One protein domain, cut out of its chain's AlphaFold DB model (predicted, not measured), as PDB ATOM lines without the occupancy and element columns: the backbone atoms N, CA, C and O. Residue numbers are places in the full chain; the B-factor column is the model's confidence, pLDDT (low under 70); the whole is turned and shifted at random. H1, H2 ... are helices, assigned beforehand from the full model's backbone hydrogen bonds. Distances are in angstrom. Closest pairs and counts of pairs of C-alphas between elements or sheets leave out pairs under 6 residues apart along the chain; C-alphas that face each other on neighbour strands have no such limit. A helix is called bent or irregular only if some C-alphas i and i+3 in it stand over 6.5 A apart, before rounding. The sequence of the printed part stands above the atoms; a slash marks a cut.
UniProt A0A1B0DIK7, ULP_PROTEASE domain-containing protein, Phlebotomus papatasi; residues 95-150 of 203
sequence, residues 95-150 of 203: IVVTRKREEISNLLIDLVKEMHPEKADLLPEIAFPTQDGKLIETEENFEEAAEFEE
ATOM      1  N   ILE A  95     -57.969 -12.613 -29.190       94.06
ATOM      2  CA  ILE A  95     -57.249 -11.972 -28.075       94.06
ATOM      3  C   ILE A  95     -57.621 -12.546 -26.700       94.06
ATOM      4  O   ILE A  95     -56.775 -12.601 -25.810       94.06
ATOM      5  N   VAL A  96     -58.857 -13.032 -26.528       95.94
ATOM      6  CA  VAL A  96     -59.311 -13.659 -25.275       95.94
ATOM      7  C   VAL A  96     -58.513 -14.923 -24.973       95.94
ATOM      8  O   VAL A  96     -58.167 -15.171 -23.822       95.94
ATOM      9  N   VAL A  97     -58.194 -15.724 -25.993       95.69
ATOM     10  CA  VAL A  97     -57.377 -16.926 -25.806       95.69
ATOM     11  C   VAL A  97     -55.898 -16.568 -25.705       95.69
ATOM     12  O   VAL A  97     -55.205 -17.138 -24.864       95.69
ATOM     13  N   THR A  98     -55.429 -15.596 -26.494       94.06
ATOM     14  CA  THR A  98     -54.030 -15.144 -26.478       94.06
ATOM     15  C   THR A  98     -53.584 -14.712 -25.081       94.06
ATOM     16  O   THR A  98     -52.548 -15.162 -24.598       94.06
ATOM     17  N   ARG A  99     -54.411 -13.930 -24.376       95.94
ATOM     18  CA  ARG A  99     -54.111 -13.470 -23.008       95.94
ATOM     19  C   ARG A  99     -54.360 -14.517 -21.916       95.94
ATOM     20  O   ARG A  99     -54.054 -14.298 -20.749       95.94
ATOM     21  N   LYS A 100     -54.926 -15.681 -22.250       96.12
ATOM     22  CA  LYS A 100     -55.411 -16.642 -21.245       96.12
ATOM     23  C   LYS A 100     -54.283 -17.297 -20.446       96.12
ATOM     24  O   LYS A 100     -54.498 -17.682 -19.302       96.12
ATOM     25  N   ARG A 101     -53.081 -17.426 -21.027       96.25
ATOM     26  CA  ARG A 101     -51.892 -17.916 -20.300       96.25
ATOM     27  C   ARG A 101     -51.494 -16.955 -19.180       96.25
ATOM     28  O   ARG A 101     -51.265 -17.415 -18.065       96.25
ATOM     29  N   GLU A 102     -51.492 -15.657 -19.474       96.06
ATOM     30  CA  GLU A 102     -51.250 -14.590 -18.500       96.06
ATOM     31  C   GLU A 102     -52.327 -14.610 -17.404       96.06
ATOM     32  O   GLU A 102     -52.000 -14.713 -16.225       96.06
ATOM     33  N   GLU A 103     -53.614 -14.625 -17.780       96.75
ATOM     34  CA  GLU A 103     -54.731 -14.670 -16.822       96.75
ATOM     35  C   GLU A 103     -54.647 -15.883 -15.876       96.75
ATOM     36  O   GLU A 103     -54.842 -15.748 -14.668       96.75
ATOM     37  N   ILE A 104     -54.338 -17.073 -16.409       97.00
ATOM     38  CA  ILE A 104     -54.174 -18.292 -15.604       97.00
ATOM     39  C   ILE A 104     -52.960 -18.167 -14.678       97.00
ATOM     40  O   ILE A 104     -53.045 -18.560 -13.517       97.00
ATOM     41  N   SER A 105     -51.843 -17.628 -15.169       96.19
ATOM     42  CA  SER A 105     -50.636 -17.427 -14.364       96.19
ATOM     43  C   SER A 105     -50.891 -16.469 -13.203       96.19
ATOM     44  O   SER A 105     -50.583 -16.803 -12.060       96.19
ATOM     45  N   ASN A 106     -51.525 -15.326 -13.470       95.75
ATOM     46  CA  ASN A 106     -51.873 -14.337 -12.452       95.75
ATOM     47  C   ASN A 106     -52.820 -14.929 -11.402       95.75
ATOM     48  O   ASN A 106     -52.556 -14.813 -10.208       95.75
ATOM     49  N   LEU A 107     -53.846 -15.675 -11.833       96.88
ATOM     50  CA  LEU A 107     -54.744 -16.381 -10.918       96.88
ATOM     51  C   LEU A 107     -53.988 -17.371 -10.015       96.88
ATOM     52  O   LEU A 107     -54.258 -17.445  -8.819       96.88
ATOM     53  N   LEU A 108     -53.048 -18.143 -10.566       96.06
ATOM     54  CA  LEU A 108     -52.247 -19.084  -9.778       96.06
ATOM     55  C   LEU A 108     -51.348 -18.362  -8.771       96.06
ATOM     56  O   LEU A 108     -51.243 -18.811  -7.630       96.06
ATOM     57  N   ILE A 109     -50.725 -17.252  -9.168       95.81
ATOM     58  CA  ILE A 109     -49.910 -16.416  -8.279       95.81
ATOM     59  C   ILE A 109     -50.761 -15.890  -7.118       95.81
ATOM     60  O   ILE A 109     -50.342 -15.994  -5.966       95.81
ATOM     61  N   ASP A 110     -51.955 -15.371  -7.402       96.06
ATOM     62  CA  ASP A 110     -52.861 -14.837  -6.383       96.06
ATOM     63  C   ASP A 110     -53.306 -15.925  -5.398       96.06
ATOM     64  O   ASP A 110     -53.218 -15.737  -4.184       96.06
ATOM     65  N   LEU A 111     -53.673 -17.108  -5.903       97.50
ATOM     66  CA  LEU A 111     -54.032 -18.256  -5.064       97.50
ATOM     67  C   LEU A 111     -52.858 -18.736  -4.198       97.50
ATOM     68  O   LEU A 111     -53.052 -19.093  -3.036       97.50
ATOM     69  N   VAL A 112     -51.630 -18.737  -4.726       97.00
ATOM     70  CA  VAL A 112     -50.436 -19.087  -3.941       97.00
ATOM     71  C   VAL A 112     -50.172 -18.042  -2.863       97.00
ATOM     72  O   VAL A 112     -49.900 -18.422  -1.730       97.00
ATOM     73  N   LYS A 113     -50.297 -16.748  -3.164       95.81
ATOM     74  CA  LYS A 113     -50.146 -15.680  -2.164       95.81
ATOM     75  C   LYS A 113     -51.188 -15.778  -1.051       95.81
ATOM     76  O   LYS A 113     -50.862 -15.488   0.094       95.81
ATOM     77  N   GLU A 114     -52.413 -16.189  -1.371       96.75
ATOM     78  CA  GLU A 114     -53.483 -16.372  -0.386       96.75
ATOM     79  C   GLU A 114     -53.259 -17.618   0.488       96.75
ATOM     80  O   GLU A 114     -53.383 -17.554   1.711       96.75
ATOM     81  N   MET A 115     -52.921 -18.756  -0.126       96.38
ATOM     82  CA  MET A 115     -52.885 -20.055   0.557       96.38
ATOM     83  C   MET A 115     -51.512 -20.427   1.131       96.38
ATOM     84  O   MET A 115     -51.436 -21.154   2.122       96.38
ATOM     85  N   HIS A 116     -50.436 -19.973   0.490       95.50
ATOM     86  CA  HIS A 116     -49.042 -20.310   0.791       95.50
ATOM     87  C   HIS A 116     -48.109 -19.099   0.593       95.50
ATOM     88  O   HIS A 116     -47.234 -19.138  -0.284       95.50
ATOM     89  N   PRO A 117     -48.261 -18.019   1.388       93.44
ATOM     90  CA  PRO A 117     -47.460 -16.804   1.235       93.44
ATOM     91  C   PRO A 117     -45.948 -17.067   1.247       93.44
ATOM     92  O   PRO A 117     -45.199 -16.401   0.541       93.44
ATOM     93  N   GLU A 118     -45.492 -18.078   1.992       95.19
ATOM     94  CA  GLU A 118     -44.082 -18.468   2.097       95.19
ATOM     95  C   GLU A 118     -43.483 -19.010   0.791       95.19
ATOM     96  O   GLU A 118     -42.265 -19.122   0.670       95.19
ATOM     97  N   LYS A 119     -44.328 -19.376  -0.178       93.75
ATOM     98  CA  LYS A 119     -43.920 -19.887  -1.492       93.75
ATOM     99  C   LYS A 119     -44.051 -18.854  -2.603       93.75
ATOM    100  O   LYS A 119     -43.635 -19.151  -3.719       93.75
ATOM    101  N   ALA A 120     -44.618 -17.679  -2.327       90.75
ATOM    102  CA  ALA A 120     -44.843 -16.657  -3.346       90.75
ATOM    103  C   ALA A 120     -43.527 -16.236  -4.024       90.75
ATOM    104  O   ALA A 120     -43.476 -16.137  -5.247       90.75
ATOM    105  N   ASP A 121     -42.451 -16.114  -3.244       90.62
ATOM    106  CA  ASP A 121     -41.120 -15.734  -3.734       90.62
ATOM    107  C   ASP A 121     -40.411 -16.848  -4.530       90.62
ATOM    108  O   ASP A 121     -39.366 -16.615  -5.131       90.62
ATOM    109  N   LEU A 122     -40.953 -18.075  -4.536       93.00
ATOM    110  CA  LEU A 122     -40.399 -19.216  -5.279       93.00
ATOM    111  C   LEU A 122     -41.007 -19.370  -6.677       93.00
ATOM    112  O   LEU A 122     -40.587 -20.254  -7.429       93.00
ATOM    113  N   LEU A 123     -42.024 -18.575  -7.017       92.50
ATOM    114  CA  LEU A 123     -42.674 -18.666  -8.318       92.50
ATOM    115  C   LEU A 123     -41.758 -18.096  -9.410       92.50
ATOM    116  O   LEU A 123     -41.150 -17.044  -9.214       92.50
ATOM    117  N   PRO A 124     -41.642 -18.775 -10.564       93.44
ATOM    118  CA  PRO A 124     -40.840 -18.272 -11.665       93.44
ATOM    119  C   PRO A 124     -41.494 -17.035 -12.281       93.44
ATOM    120  O   PRO A 124     -42.717 -16.964 -12.417       93.44
ATOM    121  N   GLU A 125     -40.665 -16.100 -12.726       90.06
ATOM    122  CA  GLU A 125     -41.105 -15.035 -13.616       90.06
ATOM    123  C   GLU A 125     -41.264 -15.610 -15.028       90.06
ATOM    124  O   GLU A 125     -40.354 -16.249 -15.565       90.06
ATOM    125  N   ILE A 126     -42.450 -15.440 -15.610       92.44
ATOM    126  CA  ILE A 126     -42.788 -15.951 -16.939       92.44
ATOM    127  C   ILE A 126     -43.204 -14.761 -17.792       92.44
ATOM    128  O   ILE A 126     -44.126 -14.032 -17.433       92.44
ATOM    129  N   ALA A 127     -42.537 -14.587 -18.930       91.69
ATOM    130  CA  ALA A 127     -42.944 -13.608 -19.925       91.69
ATOM    131  C   ALA A 127     -44.112 -14.156 -20.756       91.69
ATOM    132  O   ALA A 127     -44.099 -15.311 -21.194       91.69
ATOM    133  N   PHE A 128     -45.105 -13.308 -20.997       92.56
ATOM    134  CA  PHE A 128     -46.241 -13.597 -21.864       92.56
ATOM    135  C   PHE A 128     -46.255 -12.610 -23.035       92.56
ATOM    136  O   PHE A 128     -45.751 -11.500 -22.893       92.56
ATOM    137  N   PRO A 129     -46.856 -12.974 -24.182       87.75
ATOM    138  CA  PRO A 129     -47.041 -12.042 -25.300       87.75
ATOM    139  C   PRO A 129     -48.059 -10.932 -24.985       87.75
ATOM    140  O   PRO A 129     -48.300 -10.050 -25.809       87.75
ATOM    141  N   THR A 130     -48.693 -10.992 -23.812       90.62
ATOM    142  CA  THR A 130     -49.664 -10.018 -23.331       90.62
ATOM    143  C   THR A 130     -49.259  -9.464 -21.973       90.62
ATOM    144  O   THR A 130     -48.637 -10.160 -21.170       90.62
ATOM    145  N   GLN A 131     -49.639  -8.212 -21.732       88.81
ATOM    146  CA  GLN A 131     -49.554  -7.550 -20.439       88.81
ATOM    147  C   GLN A 131     -50.852  -6.780 -20.186       88.81
ATOM    148  O   GLN A 131     -51.334  -6.043 -21.053       88.81
ATOM    149  N   ASP A 132     -51.444  -6.979 -19.009       86.00
ATOM    150  CA  ASP A 132     -52.712  -6.367 -18.599       86.00
ATOM    151  C   ASP A 132     -53.841  -6.621 -19.620       86.00
ATOM    152  O   ASP A 132     -54.720  -5.788 -19.868       86.00
ATOM    153  N   GLY A 133     -53.808  -7.801 -20.249       81.50
ATOM    154  CA  GLY A 133     -54.801  -8.238 -21.227       81.50
ATOM    155  C   GLY A 133     -54.695  -7.592 -22.612       81.50
ATOM    156  O   GLY A 133     -55.628  -7.750 -23.409       81.50
ATOM    157  N   LYS A 134     -53.594  -6.894 -22.910       86.62
ATOM    158  CA  LYS A 134     -53.260  -6.357 -24.239       86.62
ATOM    159  C   LYS A 134     -52.008  -7.029 -24.787       86.62
ATOM    160  O   LYS A 134     -51.163  -7.453 -24.011       86.62
ATOM    161  N   LEU A 135     -51.892  -7.118 -26.112       88.31
ATOM    162  CA  LEU A 135     -50.647  -7.543 -26.753       88.31
ATOM    163  C   LEU A 135     -49.538  -6.543 -26.430       88.31
ATOM    164  O   LEU A 135     -49.774  -5.335 -26.428       88.31
ATOM    165  N   ILE A 136     -48.348  -7.061 -26.147       88.38
ATOM    166  CA  ILE A 136     -47.156  -6.230 -26.007       88.38
ATOM    167  C   ILE A 136     -46.748  -5.791 -27.414       88.38
ATOM    168  O   ILE A 136     -46.543  -6.628 -28.293       88.38
ATOM    169  N   GLU A 137     -46.648  -4.486 -27.640       77.19
ATOM    170  CA  GLU A 137     -46.096  -3.941 -28.879       77.19
ATOM    171  C   GLU A 137     -44.573  -4.136 -28.852       77.19
ATOM    172  O   GLU A 137     -43.855  -3.459 -28.116       77.19
ATOM    173  N   THR A 138     -44.088  -5.117 -29.609       73.00
ATOM    174  CA  THR A 138     -42.665  -5.334 -29.894       73.00
ATOM    175  C   THR A 138     -42.382  -4.946 -31.343       73.00
ATOM    176  O   THR A 138     -43.297  -4.959 -32.166       73.00
ATOM    177  N   GLU A 139     -41.129  -4.611 -31.672       65.00
ATOM    178  CA  GLU A 139     -40.722  -4.334 -33.063       65.00
ATOM    179  C   GLU A 139     -41.115  -5.499 -33.998       65.00
ATOM    180  O   GLU A 139     -41.677  -5.263 -35.061       65.00
ATOM    181  N   GLU A 140     -40.974  -6.748 -33.532       62.91
ATOM    182  CA  GLU A 140     -41.405  -7.965 -34.245       62.91
ATOM    183  C   GLU A 140     -42.931  -8.033 -34.481       62.91
ATOM    184  O   GLU A 140     -43.369  -8.392 -35.569       62.91
ATOM    185  N   ASN A 141     -43.761  -7.643 -33.502       62.59
ATOM    186  CA  ASN A 141     -45.223  -7.633 -33.668       62.59
ATOM    187  C   ASN A 141     -45.698  -6.517 -34.613       62.59
ATOM    188  O   ASN A 141     -46.777  -6.623 -35.192       62.59
ATOM    189  N   PHE A 142     -44.926  -5.432 -34.741       61.44
ATOM    190  CA  PHE A 142     -45.226  -4.337 -35.663       61.44
ATOM    191  C   PHE A 142     -44.949  -4.746 -37.113       61.44
ATOM    192  O   PHE A 142     -45.743  -4.432 -37.994       61.44
ATOM    193  N   GLU A 143     -43.858  -5.483 -37.340       60.84
ATOM    194  CA  GLU A 143     -43.526  -6.073 -38.641       60.84
ATOM    195  C   GLU A 143     -44.560  -7.131 -39.050       60.84
ATOM    196  O   GLU A 143     -45.077  -7.061 -40.159       60.84
ATOM    197  N   GLU A 144     -44.959  -8.034 -38.145       61.41
ATOM    198  CA  GLU A 144     -45.984  -9.054 -38.434       61.41
ATOM    199  C   GLU A 144     -47.373  -8.432 -38.693       61.41
ATOM    200  O   GLU A 144     -48.113  -8.885 -39.567       61.41
ATOM    201  N   ALA A 145     -47.733  -7.362 -37.973       63.31
ATOM    202  CA  ALA A 145     -48.969  -6.620 -38.232       63.31
ATOM    203  C   ALA A 145     -48.932  -5.869 -39.575       63.31
ATOM    204  O   ALA A 145     -49.938  -5.852 -40.283       63.31
ATOM    205  N   ALA A 146     -47.789  -5.275 -39.932       62.47
ATOM    206  CA  ALA A 146     -47.607  -4.588 -41.207       62.47
ATOM    207  C   ALA A 146     -47.618  -5.565 -42.395       62.47
ATOM    208  O   ALA A 146     -48.272  -5.282 -43.395       62.47
ATOM    209  N   GLU A 147     -46.980  -6.735 -42.272       64.50
ATOM    210  CA  GLU A 147     -47.040  -7.796 -43.289       64.50
ATOM    211  C   GLU A 147     -48.479  -8.292 -43.503       64.50
ATOM    212  O   GLU A 147     -48.898  -8.511 -44.638       64.50
ATOM    213  N   PHE A 148     -49.271  -8.416 -42.432       57.84
ATOM    214  CA  PHE A 148     -50.675  -8.823 -42.539       57.84
ATOM    215  C   PHE A 148     -51.555  -7.760 -43.224       57.84
ATOM    216  O   PHE A 148     -52.444  -8.105 -44.003       57.84
ATOM    217  N   GLU A 149     -51.309  -6.469 -42.962       66.12
ATOM    218  CA  GLU A 149     -51.983  -5.368 -43.667       66.12
ATOM    219  C   GLU A 149     -51.581  -5.298 -45.151       66.12
ATOM    220  O   GLU A 149     -52.430  -5.015 -46.001       66.12
ATOM    221  N   GLU A 150     -50.321  -5.592 -45.488       63.59
ATOM    222  CA  GLU A 150     -49.859  -5.668 -46.880       63.59
ATOM    223  C   GLU A 150     -50.494  -6.849 -47.637       63.59
ATOM    224  O   GLU A 150     -50.971  -6.655 -48.758       63.59
TER     225      GLU A 150
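This is residues 95 to 150 of the 203 residues of the protein "ULP_PROTEASE domain-containing protein" of Phlebotomus papatasi (UniProt A0A1B0DIK7). Picture a long, thin loop with an arm: the long helix H2, with the short H1 before it, makes one side, the small helix H3 folds back at its far end, and an unnamed stretch, residues 123 to 138, runs back toward the H1 end. From there H4 leads away, and its residues 142 to 150 stick out, adding to the longest axis. The printed part has 56 residues with four named helices, H1, H2, H3, H4 in that order, and no named strand; its class is all helix. It is only just loose, close to extended, with a radius of gyration of the C-alphas of 15.2 A and spans of 50 by 19 by 11 A.

Start at H1, residues 95 to 98; it and H2, residues 100 to 115, meet only through their tight link of 1 residue. Another tight link leads to H3, residues 117 to 122, which touches residues 109 to 113 of H2; the closest C-alphas, of Lys 113 and Ala 120, are 5.5 A apart. H2 and H3 form a helical hairpin, running opposite ways at a steep tilt of 44 degrees. Further on, residues 130 to 131 pair antiparallel with residues 134 to 135. H4, residues 139 to 150, is apart from H1, H2 and H3. In H2 and H4 every O i to N i+4 pair is within hydrogen-bond range; in H3 0 of 2 are, beside 2 of 3 O i to N i+3 pairs, and H1 is too short for an i+4 pair.

Find C-alpha 95 at (-57.249, -11.972, -28.075), where H1 begins. H2 runs 22.2 A from C-alpha 100 at (-55.411, -16.642, -21.245) to C-alpha 115. H3 is irregular: C-alphas 118 and 121 are 7.1 A apart. H4 runs 16.6 A and ends at C-alpha 150 at (-49.859, -5.668, -46.880).

The C-alphas farthest apart, of Glu 118 and Glu 150, are 51.0 A apart. Residues 142 to 150 of H4 stand free; without them the body spans 38 by 20 by 11 A. The printed part has no cut, and the link from H3 to H4, 16 residues, is long. The mean pLDDT of the printed part is 86.1, and residues 139 to 150 are under 70.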